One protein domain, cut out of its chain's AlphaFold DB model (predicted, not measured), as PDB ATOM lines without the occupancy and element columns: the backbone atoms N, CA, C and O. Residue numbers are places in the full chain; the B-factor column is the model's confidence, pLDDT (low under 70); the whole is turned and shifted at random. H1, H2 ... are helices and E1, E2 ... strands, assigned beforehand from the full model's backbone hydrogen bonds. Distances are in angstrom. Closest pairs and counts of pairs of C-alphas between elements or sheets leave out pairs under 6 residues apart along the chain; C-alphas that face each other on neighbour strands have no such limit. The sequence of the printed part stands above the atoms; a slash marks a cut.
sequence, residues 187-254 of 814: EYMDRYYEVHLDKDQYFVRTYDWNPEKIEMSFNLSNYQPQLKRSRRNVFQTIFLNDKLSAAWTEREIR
ATOM      1  N   GLU A 187     226.611 234.382 174.153       95.50
ATOM      2  CA  GLU A 187     227.396 234.083 175.354       95.50
ATOM      3  C   GLU A 187     227.414 235.261 176.341       95.50
ATOM      4  O   GLU A 187     227.379 235.042 177.551       95.50
ATOM      5  N   TYR A 188     227.421 236.503 175.844       96.38
ATOM      6  CA  TYR A 188     227.189 237.682 176.686       96.38
ATOM      7  C   TYR A 188     225.790 237.651 177.317       96.38
ATOM      8  O   TYR A 188     225.648 237.875 178.519       96.38
ATOM      9  N   MET A 189     224.763 237.342 176.520       95.44
ATOM     10  CA  MET A 189     223.383 237.286 177.006       95.44
ATOM     11  C   MET A 189     223.195 236.211 178.081       95.44
ATOM     12  O   MET A 189     222.657 236.520 179.136       95.44
ATOM     13  N   ASP A 190     223.711 234.999 177.860       93.94
ATOM     14  CA  ASP A 190     223.634 233.877 178.808       93.94
ATOM     15  C   ASP A 190     224.386 234.155 180.122       93.94
ATOM     16  O   ASP A 190     224.062 233.584 181.159       93.94
ATOM     17  N   ARG A 191     225.416 235.013 180.086       94.56
ATOM     18  CA  ARG A 191     226.184 235.400 181.277       94.56
ATOM     19  C   ARG A 191     225.427 236.390 182.161       94.56
ATOM     20  O   ARG A 191     225.557 236.321 183.379       94.56
ATOM     21  N   TYR A 192     224.717 237.342 181.557       92.12
ATOM     22  CA  TYR A 192     224.166 238.504 182.266       92.12
ATOM     23  C   TYR A 192     222.651 238.507 182.429       92.12
ATOM     24  O   TYR A 192     222.141 239.310 183.215       92.12
ATOM     25  N   TYR A 193     221.940 237.654 181.701       90.75
ATOM     26  CA  TYR A 193     220.487 237.603 181.692       90.75
ATOM     27  C   TYR A 193     219.998 236.157 181.757       90.75
ATOM     28  O   TYR A 193     220.666 235.227 181.309       90.75
ATOM     29  N   GLU A 194     218.789 235.976 182.278       84.81
ATOM     30  CA  GLU A 194     218.042 234.731 182.122       84.81
ATOM     31  C   GLU A 194     217.391 234.751 180.735       84.81
ATOM     32  O   GLU A 194     216.579 235.627 180.440       84.81
ATOM     33  N   VAL A 195     217.815 233.848 179.847       83.12
ATOM     34  CA  VAL A 195     217.451 233.901 178.425       83.12
ATOM     35  C   VAL A 195     216.639 232.676 178.012       83.12
ATOM     36  O   VAL A 195     217.190 231.591 177.815       83.12
ATOM     37  N   HIS A 196     215.346 232.864 177.742       84.12
ATOM     38  CA  HIS A 196     214.505 231.893 177.041       84.12
ATOM     39  C   HIS A 196     214.125 232.416 175.650       84.12
ATOM     40  O   HIS A 196     213.053 232.977 175.444       84.12
ATOM     41  N   LEU A 197     215.010 232.214 174.666       80.25
ATOM     42  CA  LEU A 197     214.913 232.807 173.318       80.25
ATOM     43  C   LEU A 197     213.580 232.572 172.591       80.25
ATOM     44  O   LEU A 197     213.174 233.417 171.797       80.25
ATOM     45  N   ASP A 198     212.898 231.463 172.875       72.75
ATOM     46  CA  ASP A 198     211.626 231.103 172.237       72.75
ATOM     47  C   ASP A 198     210.432 231.933 172.739       72.75
ATOM     48  O   ASP A 198     209.362 231.907 172.129       72.75
ATOM     49  N   LYS A 199     210.584 232.641 173.864       69.88
ATOM     50  CA  LYS A 199     209.494 233.364 174.541       69.88
ATOM     51  C   LYS A 199     209.871 234.792 174.912       69.88
ATOM     52  O   LYS A 199     209.047 235.696 174.778       69.88
ATOM     53  N   ASP A 200     211.105 235.001 175.346       75.62
ATOM     54  CA  ASP A 200     211.512 236.248 175.969       75.62
ATOM     55  C   ASP A 200     211.854 237.310 174.928       75.62
ATOM     56  O   ASP A 200     212.537 237.074 173.925       75.62
ATOM     57  N   GLN A 201     211.366 238.516 175.183       76.56
ATOM     58  CA  GLN A 201     211.571 239.677 174.319       76.56
ATOM     59  C   GLN A 201     212.367 240.776 175.014       76.56
ATOM     60  O   GLN A 201     213.103 241.502 174.348       76.56
ATOM     61  N   TYR A 202     212.219 240.879 176.335       79.12
ATOM     62  CA  TYR A 202     212.789 241.918 177.177       79.12
ATOM     63  C   TYR A 202     213.614 241.257 178.272       79.12
ATOM     64  O   TYR A 202     213.126 240.376 178.972       79.12
ATOM     65  N   PHE A 203     214.836 241.734 178.445       84.62
ATOM     66  CA  PHE A 203     215.747 241.292 179.484       84.62
ATOM     67  C   PHE A 203     216.122 242.501 180.321       84.62
ATOM     68  O   PHE A 203     216.519 243.537 179.787       84.62
ATOM     69  N   VAL A 204     215.991 242.387 181.636       85.12
ATOM     70  CA  VAL A 204     216.387 243.440 182.570       85.12
ATOM     71  C   VAL A 204     217.254 242.801 183.631       85.12
ATOM     72  O   VAL A 204     216.883 241.784 184.205       85.12
ATOM     73  N   ARG A 205     218.396 243.424 183.901       85.50
ATOM     74  CA  ARG A 205     219.232 243.083 185.047       85.50
ATOM     75  C   ARG A 205     219.419 244.311 185.914       85.50
ATOM     76  O   ARG A 205     219.512 245.429 185.404       85.50
ATOM     77  N   THR A 206     219.487 244.098 187.216       86.50
ATOM     78  CA  THR A 206     219.836 245.122 188.195       86.50
ATOM     79  C   THR A 206     221.321 245.028 188.542       86.50
ATOM     80  O   THR A 206     221.963 244.006 188.308       86.50
ATOM     81  N   TYR A 207     221.893 246.103 189.084       84.12
ATOM     82  CA  TYR A 207     223.239 246.045 189.654       84.12
ATOM     83  C   TYR A 207     223.177 245.632 191.127       84.12
ATOM     84  O   TYR A 207     222.445 246.250 191.897       84.12
ATOM     85  N   ASP A 208     224.016 244.681 191.546       86.25
ATOM     86  CA  ASP A 208     224.047 244.183 192.936       86.25
ATOM     87  C   ASP A 208     224.262 245.296 193.971       86.25
ATOM     88  O   ASP A 208     223.660 245.302 195.043       86.25
ATOM     89  N   TRP A 209     225.097 246.286 193.637       89.50
ATOM     90  CA  TRP A 209     225.396 247.421 194.514       89.50
ATOM     91  C   TRP A 209     224.262 248.455 194.580       89.50
ATOM     92  O   TRP A 209     224.234 249.275 195.499       89.50
ATOM     93  N   ASN A 210     223.347 248.463 193.605       85.12
ATOM     94  CA  ASN A 210     222.179 249.337 193.600       85.12
ATOM     95  C   ASN A 210     221.066 248.773 192.701       85.12
ATOM     96  O   ASN A 210     221.058 249.044 191.493       85.12
ATOM     97  N   PRO A 211     220.072 248.091 193.296       81.94
ATOM     98  CA  PRO A 211     218.948 247.520 192.563       81.94
ATOM     99  C   PRO A 211     218.060 248.537 191.825       81.94
ATOM    100  O   PRO A 211     217.276 248.149 190.966       81.94
ATOM    101  N   GLU A 212     218.174 249.842 192.108       78.69
ATOM    102  CA  GLU A 212     217.475 250.884 191.338       78.69
ATOM    103  C   GLU A 212     218.149 251.211 189.997       78.69
ATOM    104  O   GLU A 212     217.655 252.057 189.240       78.69
ATOM    105  N   LYS A 213     219.336 250.654 189.741       83.62
ATOM    106  CA  LYS A 213     220.052 250.808 188.478       83.62
ATOM    107  C   LYS A 213     219.915 249.535 187.671       83.62
ATOM    108  O   LYS A 213     220.069 248.444 188.214       83.62
ATOM    109  N   ILE A 214     219.656 249.700 186.379       86.25
ATOM    110  CA  ILE A 214     219.423 248.593 185.464       86.25
ATOM    111  C   ILE A 214     220.246 248.719 184.189       86.25
ATOM    112  O   ILE A 214     220.558 249.822 183.730       86.25
ATOM    113  N   GLU A 215     220.504 247.565 183.592       88.25
ATOM    114  CA  GLU A 215     220.759 247.425 182.166       88.25
ATOM    115  C   GLU A 215     219.628 246.615 181.555       88.25
ATOM    116  O   GLU A 215     219.066 245.718 182.189       88.25
ATOM    117  N   MET A 216     219.299 246.925 180.310       88.31
ATOM    118  CA  MET A 216     218.217 246.256 179.602       88.31
ATOM    119  C   MET A 216     218.688 245.782 178.242       88.31
ATOM    120  O   MET A 216     219.551 246.403 177.629       88.31
ATOM    121  N   SER A 217     218.104 244.695 177.769       88.75
ATOM    122  CA  SER A 217     218.336 244.180 176.434       88.75
ATOM    123  C   SER A 217     217.035 243.685 175.822       88.75
ATOM    124  O   SER A 217     216.096 243.330 176.532       88.75
ATOM    125  N   PHE A 218     216.978 243.669 174.498       86.94
ATOM    126  CA  PHE A 218     215.816 243.235 173.733       86.94
ATOM    127  C   PHE A 218     216.248 242.207 172.702       86.94
ATOM    128  O   PHE A 218     217.258 242.418 172.033       86.94
ATOM    129  N   ASN A 219     215.466 241.145 172.503       87.44
ATOM    130  CA  ASN A 219     215.638 240.292 171.327       87.44
ATOM    131  C   ASN A 219     214.832 240.873 170.157       87.44
ATOM    132  O   ASN A 219     213.633 240.615 170.011       87.44
ATOM    133  N   LEU A 220     215.493 241.655 169.301       83.31
ATOM    134  CA  LEU A 220     214.870 242.286 168.137       83.31
ATOM    135  C   LEU A 220     214.321 241.262 167.143       83.31
ATOM    136  O   LEU A 220     213.378 241.570 166.418       83.31
ATOM    137  N   SER A 221     214.859 240.041 167.125       84.56
ATOM    138  CA  SER A 221     214.343 238.969 166.272       84.56
ATOM    139  C   SER A 221     212.940 238.513 166.668       84.56
ATOM    140  O   SER A 221     212.160 238.125 165.799       84.56
ATOM    141  N   ASN A 222     212.595 238.620 167.955       78.12
ATOM    142  CA  ASN A 222     211.243 238.356 168.447       78.12
ATOM    143  C   ASN A 222     210.324 239.573 168.243       78.12
ATOM    144  O   ASN A 222     209.118 239.413 168.044       78.12
ATOM    145  N   TYR A 223     210.914 240.773 168.232       71.25
ATOM    146  CA  TYR A 223     210.229 242.057 168.084       71.25
ATOM    147  C   TYR A 223     209.822 242.377 166.639       71.25
ATOM    148  O   TYR A 223     208.719 242.853 166.395       71.25
ATOM    149  N   GLN A 224     210.704 242.135 165.665       75.31
ATOM    150  CA  GLN A 224     210.529 242.582 164.284       75.31
ATOM    151  C   GLN A 224     210.018 241.447 163.382       75.31
ATOM    152  O   GLN A 224     210.745 240.471 163.168       75.31
ATOM    153  N   PRO A 225     208.818 241.565 162.776       75.19
ATOM    154  CA  PRO A 225     208.254 240.523 161.913       75.19
ATOM    155  C   PRO A 225     209.196 240.073 160.788       75.19
ATOM    156  O   PRO A 225     209.291 238.880 160.497       75.19
ATOM    157  N   GLN A 226     209.946 241.008 160.199       76.31
ATOM    158  CA  GLN A 226     210.912 240.736 159.134       76.31
ATOM    159  C   GLN A 226     212.095 239.863 159.582       76.31
ATOM    160  O   GLN A 226     212.662 239.136 158.766       76.31
ATOM    161  N   LEU A 227     212.451 239.883 160.870       78.81
ATOM    162  CA  LEU A 227     213.569 239.108 161.408       78.81
ATOM    163  C   LEU A 227     213.156 237.705 161.863       78.81
ATOM    164  O   LEU A 227     214.015 236.821 161.886       78.81
ATOM    165  N   LYS A 228     211.863 237.451 162.115       75.62
ATOM    166  CA  LYS A 228     211.355 236.135 162.560       75.62
ATOM    167  C   LYS A 228     211.748 234.984 161.624       75.62
ATOM    168  O   LYS A 228     211.970 233.863 162.069       75.62
ATOM    169  N   ARG A 229     211.887 235.251 160.319       76.31
ATOM    170  CA  ARG A 229     212.273 234.239 159.310       76.31
ATOM    171  C   ARG A 229     213.780 233.982 159.240       76.31
ATOM    172  O   ARG A 229     214.190 232.979 158.667       76.31
ATOM    173  N   SER A 230     214.599 234.871 159.802       79.94
ATOM    174  CA  SER A 230     216.060 234.801 159.693       79.94
ATOM    175  C   SER A 230     216.692 233.724 160.580       79.94
ATOM    176  O   SER A 230     217.831 233.341 160.334       79.94
ATOM    177  N   ARG A 231     215.976 233.249 161.616       80.12
ATOM    178  CA  ARG A 231     216.495 232.392 162.707       80.12
ATOM    179  C   ARG A 231     217.711 232.970 163.453       80.12
ATOM    180  O   ARG A 231     218.339 232.263 164.237       80.12
ATOM    181  N   ARG A 232     218.054 234.240 163.224       87.81
ATOM    182  CA  ARG A 232     219.110 234.955 163.952       87.81
ATOM    183  C   ARG A 232     218.556 235.440 165.283       87.81
ATOM    184  O   ARG A 232     217.366 235.728 165.365       87.81
ATOM    185  N   ASN A 233     219.409 235.603 166.288       89.94
ATOM    186  CA  ASN A 233     219.070 236.311 167.523       89.94
ATOM    187  C   ASN A 233     219.855 237.614 167.554       89.94
ATOM    188  O   ASN A 233     221.058 237.617 167.816       89.94
ATOM    189  N   VAL A 234     219.165 238.700 167.216       91.25
ATOM    190  CA  VAL A 234     219.735 240.041 167.208       91.25
ATOM    191  C   VAL A 234     219.304 240.727 168.491       91.25
ATOM    192  O   VAL A 234     218.133 241.061 168.664       91.25
ATOM    193  N   PHE A 235     220.255 240.933 169.388       91.62
ATOM    194  CA  PHE A 235     220.040 241.612 170.652       91.62
ATOM    195  C   PHE A 235     220.311 243.104 170.513       91.62
ATOM    196  O   PHE A 235     221.200 243.515 169.768       91.62
ATOM    197  N   GLN A 236     219.573 243.914 171.258       91.56
ATOM    198  CA  GLN A 236     219.859 245.329 171.440       91.56
ATOM    199  C   GLN A 236     219.978 245.615 172.928       91.56
ATOM    200  O   GLN A 236     218.970 245.694 173.620       91.56
ATOM    201  N   THR A 237     221.205 245.758 173.414       92.62
ATOM    202  CA  THR A 237     221.500 246.046 174.819       92.62
ATOM    203  C   THR A 237     221.690 247.545 175.009       92.62
ATOM    204  O   THR A 237     222.398 248.193 174.237       92.62
ATOM    205  N   ILE A 238     221.039 248.103 176.026       90.44
ATOM    206  CA  ILE A 238     221.018 249.531 176.327       90.44
ATOM    207  C   ILE A 238     221.635 249.767 177.699       90.44
ATOM    208  O   ILE A 238     221.150 249.287 178.728       90.44
ATOM    209  N   PHE A 239     222.682 250.579 177.692       91.31
ATOM    210  CA  PHE A 239     223.393 251.023 178.871       91.31
ATOM    211  C   PHE A 239     222.967 252.445 179.211       91.31
ATOM    212  O   PHE A 239     223.182 253.387 178.445       91.31
ATOM    213  N   LEU A 240     222.315 252.588 180.362       88.69
ATOM    214  CA  LEU A 240     221.647 253.825 180.739       88.69
ATOM    215  C   LEU A 240     222.580 254.764 181.502       88.69
ATOM    216  O   LEU A 240     223.197 254.359 182.492       88.69
ATOM    217  N   ASN A 241     222.555 256.046 181.129       87.88
ATOM    218  CA  ASN A 241     223.236 257.174 181.759       87.88
ATOM    219  C   ASN A 241     224.768 257.032 181.795       87.88
ATOM    220  O   ASN A 241     225.309 256.394 182.691       87.88
ATOM    221  N   ASP A 242     225.462 257.698 180.872       90.69
ATOM    222  CA  ASP A 242     226.928 257.731 180.705       90.69
ATOM    223  C   ASP A 242     227.742 257.966 181.987       90.69
ATOM    224  O   ASP A 242     228.861 257.467 182.124       90.69
ATOM    225  N   LYS A 243     227.171 258.647 182.982       91.19
ATOM    226  CA  LYS A 243     227.768 258.802 184.319       91.19
ATOM    227  C   LYS A 243     227.947 257.481 185.077       91.19
ATOM    228  O   LYS A 243     228.658 257.455 186.075       91.19
ATOM    229  N   LEU A 244     227.287 256.411 184.638       90.19
ATOM    230  CA  LEU A 244     227.405 255.047 185.156       90.19
ATOM    231  C   LEU A 244     228.274 254.156 184.259       90.19
ATOM    232  O   LEU A 244     228.347 252.958 184.502       90.19
ATOM    233  N   SER A 245     228.964 254.724 183.265       92.38
ATOM    234  CA  SER A 245     229.766 253.962 182.296       92.38
ATOM    235  C   SER A 245     230.841 253.068 182.905       92.38
ATOM    236  O   SER A 245     231.182 252.049 182.315       92.38
ATOM    237  N   ALA A 246     231.332 253.393 184.102       91.38
ATOM    238  CA  ALA A 246     232.260 252.538 184.840       91.38
ATOM    239  C   ALA A 246     231.642 251.196 185.280       91.38
ATOM    240  O   ALA A 246     232.375 250.234 185.477       91.38
ATOM    241  N   ALA A 247     230.317 251.134 185.444       90.38
ATOM    242  CA  ALA A 247     229.593 249.922 185.819       90.38
ATOM    243  C   ALA A 247     229.091 249.123 184.604       90.38
ATOM    244  O   ALA A 247     228.702 247.970 184.763       90.38
ATOM    245  N   TRP A 248     229.072 249.718 183.409       93.94
ATOM    246  CA  TRP A 248     228.523 249.085 182.210       93.94
ATOM    247  C   TRP A 248     229.321 247.854 181.779       93.94
ATOM    248  O   TRP A 248     230.548 247.901 181.680       93.94
ATOM    249  N   THR A 249     228.617 246.790 181.399       94.56
ATOM    250  CA  THR A 249     229.232 245.565 180.849       94.56
ATOM    251  C   THR A 249     229.409 245.592 179.331       94.56
ATOM    252  O   THR A 249     229.740 244.575 178.732       94.56
ATOM    253  N   GLU A 250     229.263 246.758 178.686       94.88
ATOM    254  CA  GLU A 250     229.408 246.917 177.228       94.88
ATOM    255  C   GLU A 250     230.707 246.321 176.684       94.88
ATOM    256  O   GLU A 250     230.715 245.702 175.620       94.88
ATOM    257  N   ARG A 251     231.805 246.474 177.431       94.88
ATOM    258  CA  ARG A 251     233.135 246.022 177.006       94.88
ATOM    259  C   ARG A 251     233.267 244.502 176.950       94.88
ATOM    260  O   ARG A 251     234.220 244.013 176.349       94.88
ATOM    261  N   GLU A 252     232.340 243.775 177.566       96.25
ATOM    262  CA  GLU A 252     232.309 242.313 177.559       96.25
ATOM    263  C   GLU A 252     231.563 241.734 176.354       96.25
ATOM    264  O   GLU A 252     231.679 240.540 176.083       96.25
ATOM    265  N   ILE A 253     230.854 242.568 175.588       97.31
ATOM    266  CA  ILE A 253     230.292 242.164 174.300       97.31
ATOM    267  C   ILE A 253     231.451 241.998 173.312       97.31
ATOM    268  O   ILE A 253     232.216 242.935 173.052       97.31
ATOM    269  N   ARG A 254     231.595 240.808 172.714       97.56
ATOM    270  CA  ARG A 254     232.662 240.552 171.739       97.56
ATOM    271  C   ARG A 254     232.500 241.484 170.547       97.56
ATOM    272  O   ARG A 254     231.489 241.454 169.848       97.56
TER     273      ARG A 254
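AT A GLANCE: This is residues 187 to 254 of the 814 residues of the protein "3'-5' exonuclease domain-containing protein" of Pomacea canaliculata (UniProt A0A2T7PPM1). What is the main picture? A narrow sheet of three strands runs along the length of the domain: E1 and E2 form a hairpin, and E3 lies beside residues 215 to 219 of E2. The short helices H1 and H2 only graze this sheet, and residues 240 to 254 are a long stretch with no named element. What is it made of? The printed part has 68 residues, under half of them in named elements, in the order H1 E1 E2 H2 E3; the class is mixed, helices and strands, and the sheet, order E1 - E2 - E3, is antiparallel. How large is it? It is only just compact, close to loose, with a radius of gyration of the C-alphas of 12.9 A and spans of 39 by 19 by 19 A.

IN THESE COORDINATES: Where are the strands? E2, residues 210 to 219, is 24.9 A long and bends by 57 degrees at residue 213. E1, residues 202 to 207, is 16.8 A long, and E3, residues 235 to 239, ends with C-alpha 239 at (223.393, 251.023, 178.871). Where are the helices? H1, residues 187 to 192, begins with C-alpha 187 at (227.396, 234.083, 175.354); H2 is residues 220 to 223.

HOW THE PARTS SIT: How do the strands pair? E1 and E2 are antiparallel at 155 degrees, with N 203 and O 217 2.8 A apart. E2 and E3 are antiparallel at 154 degrees, with N 238 and O 216 2.8 A apart. Where are the helices? H1 only grazes the sheet; its closest C-alphas to E1 are those of Tyr 192 and Arg 205, 7.3 A. H2 only grazes it too, with the C-alphas of Leu 220 and Phe 235 the closest to E3, 5.8 A; H1 and H2 are apart. What of their backbones? Every O i to N i+4 pair in H1 is within hydrogen-bond range, and H2 is too short for such a pair.

THE WHOLE: How far does it reach? The outline is only just a rod, and the two C-alphas farthest apart, those of Trp 209 and Arg 229, are 39.8 A apart. Is it continuous and confident? The printed part has no cut, and the link from H2 to E3 is long, 11 residues. Mean pLDDT of the printed part is 86.4, with residue 199 under 70.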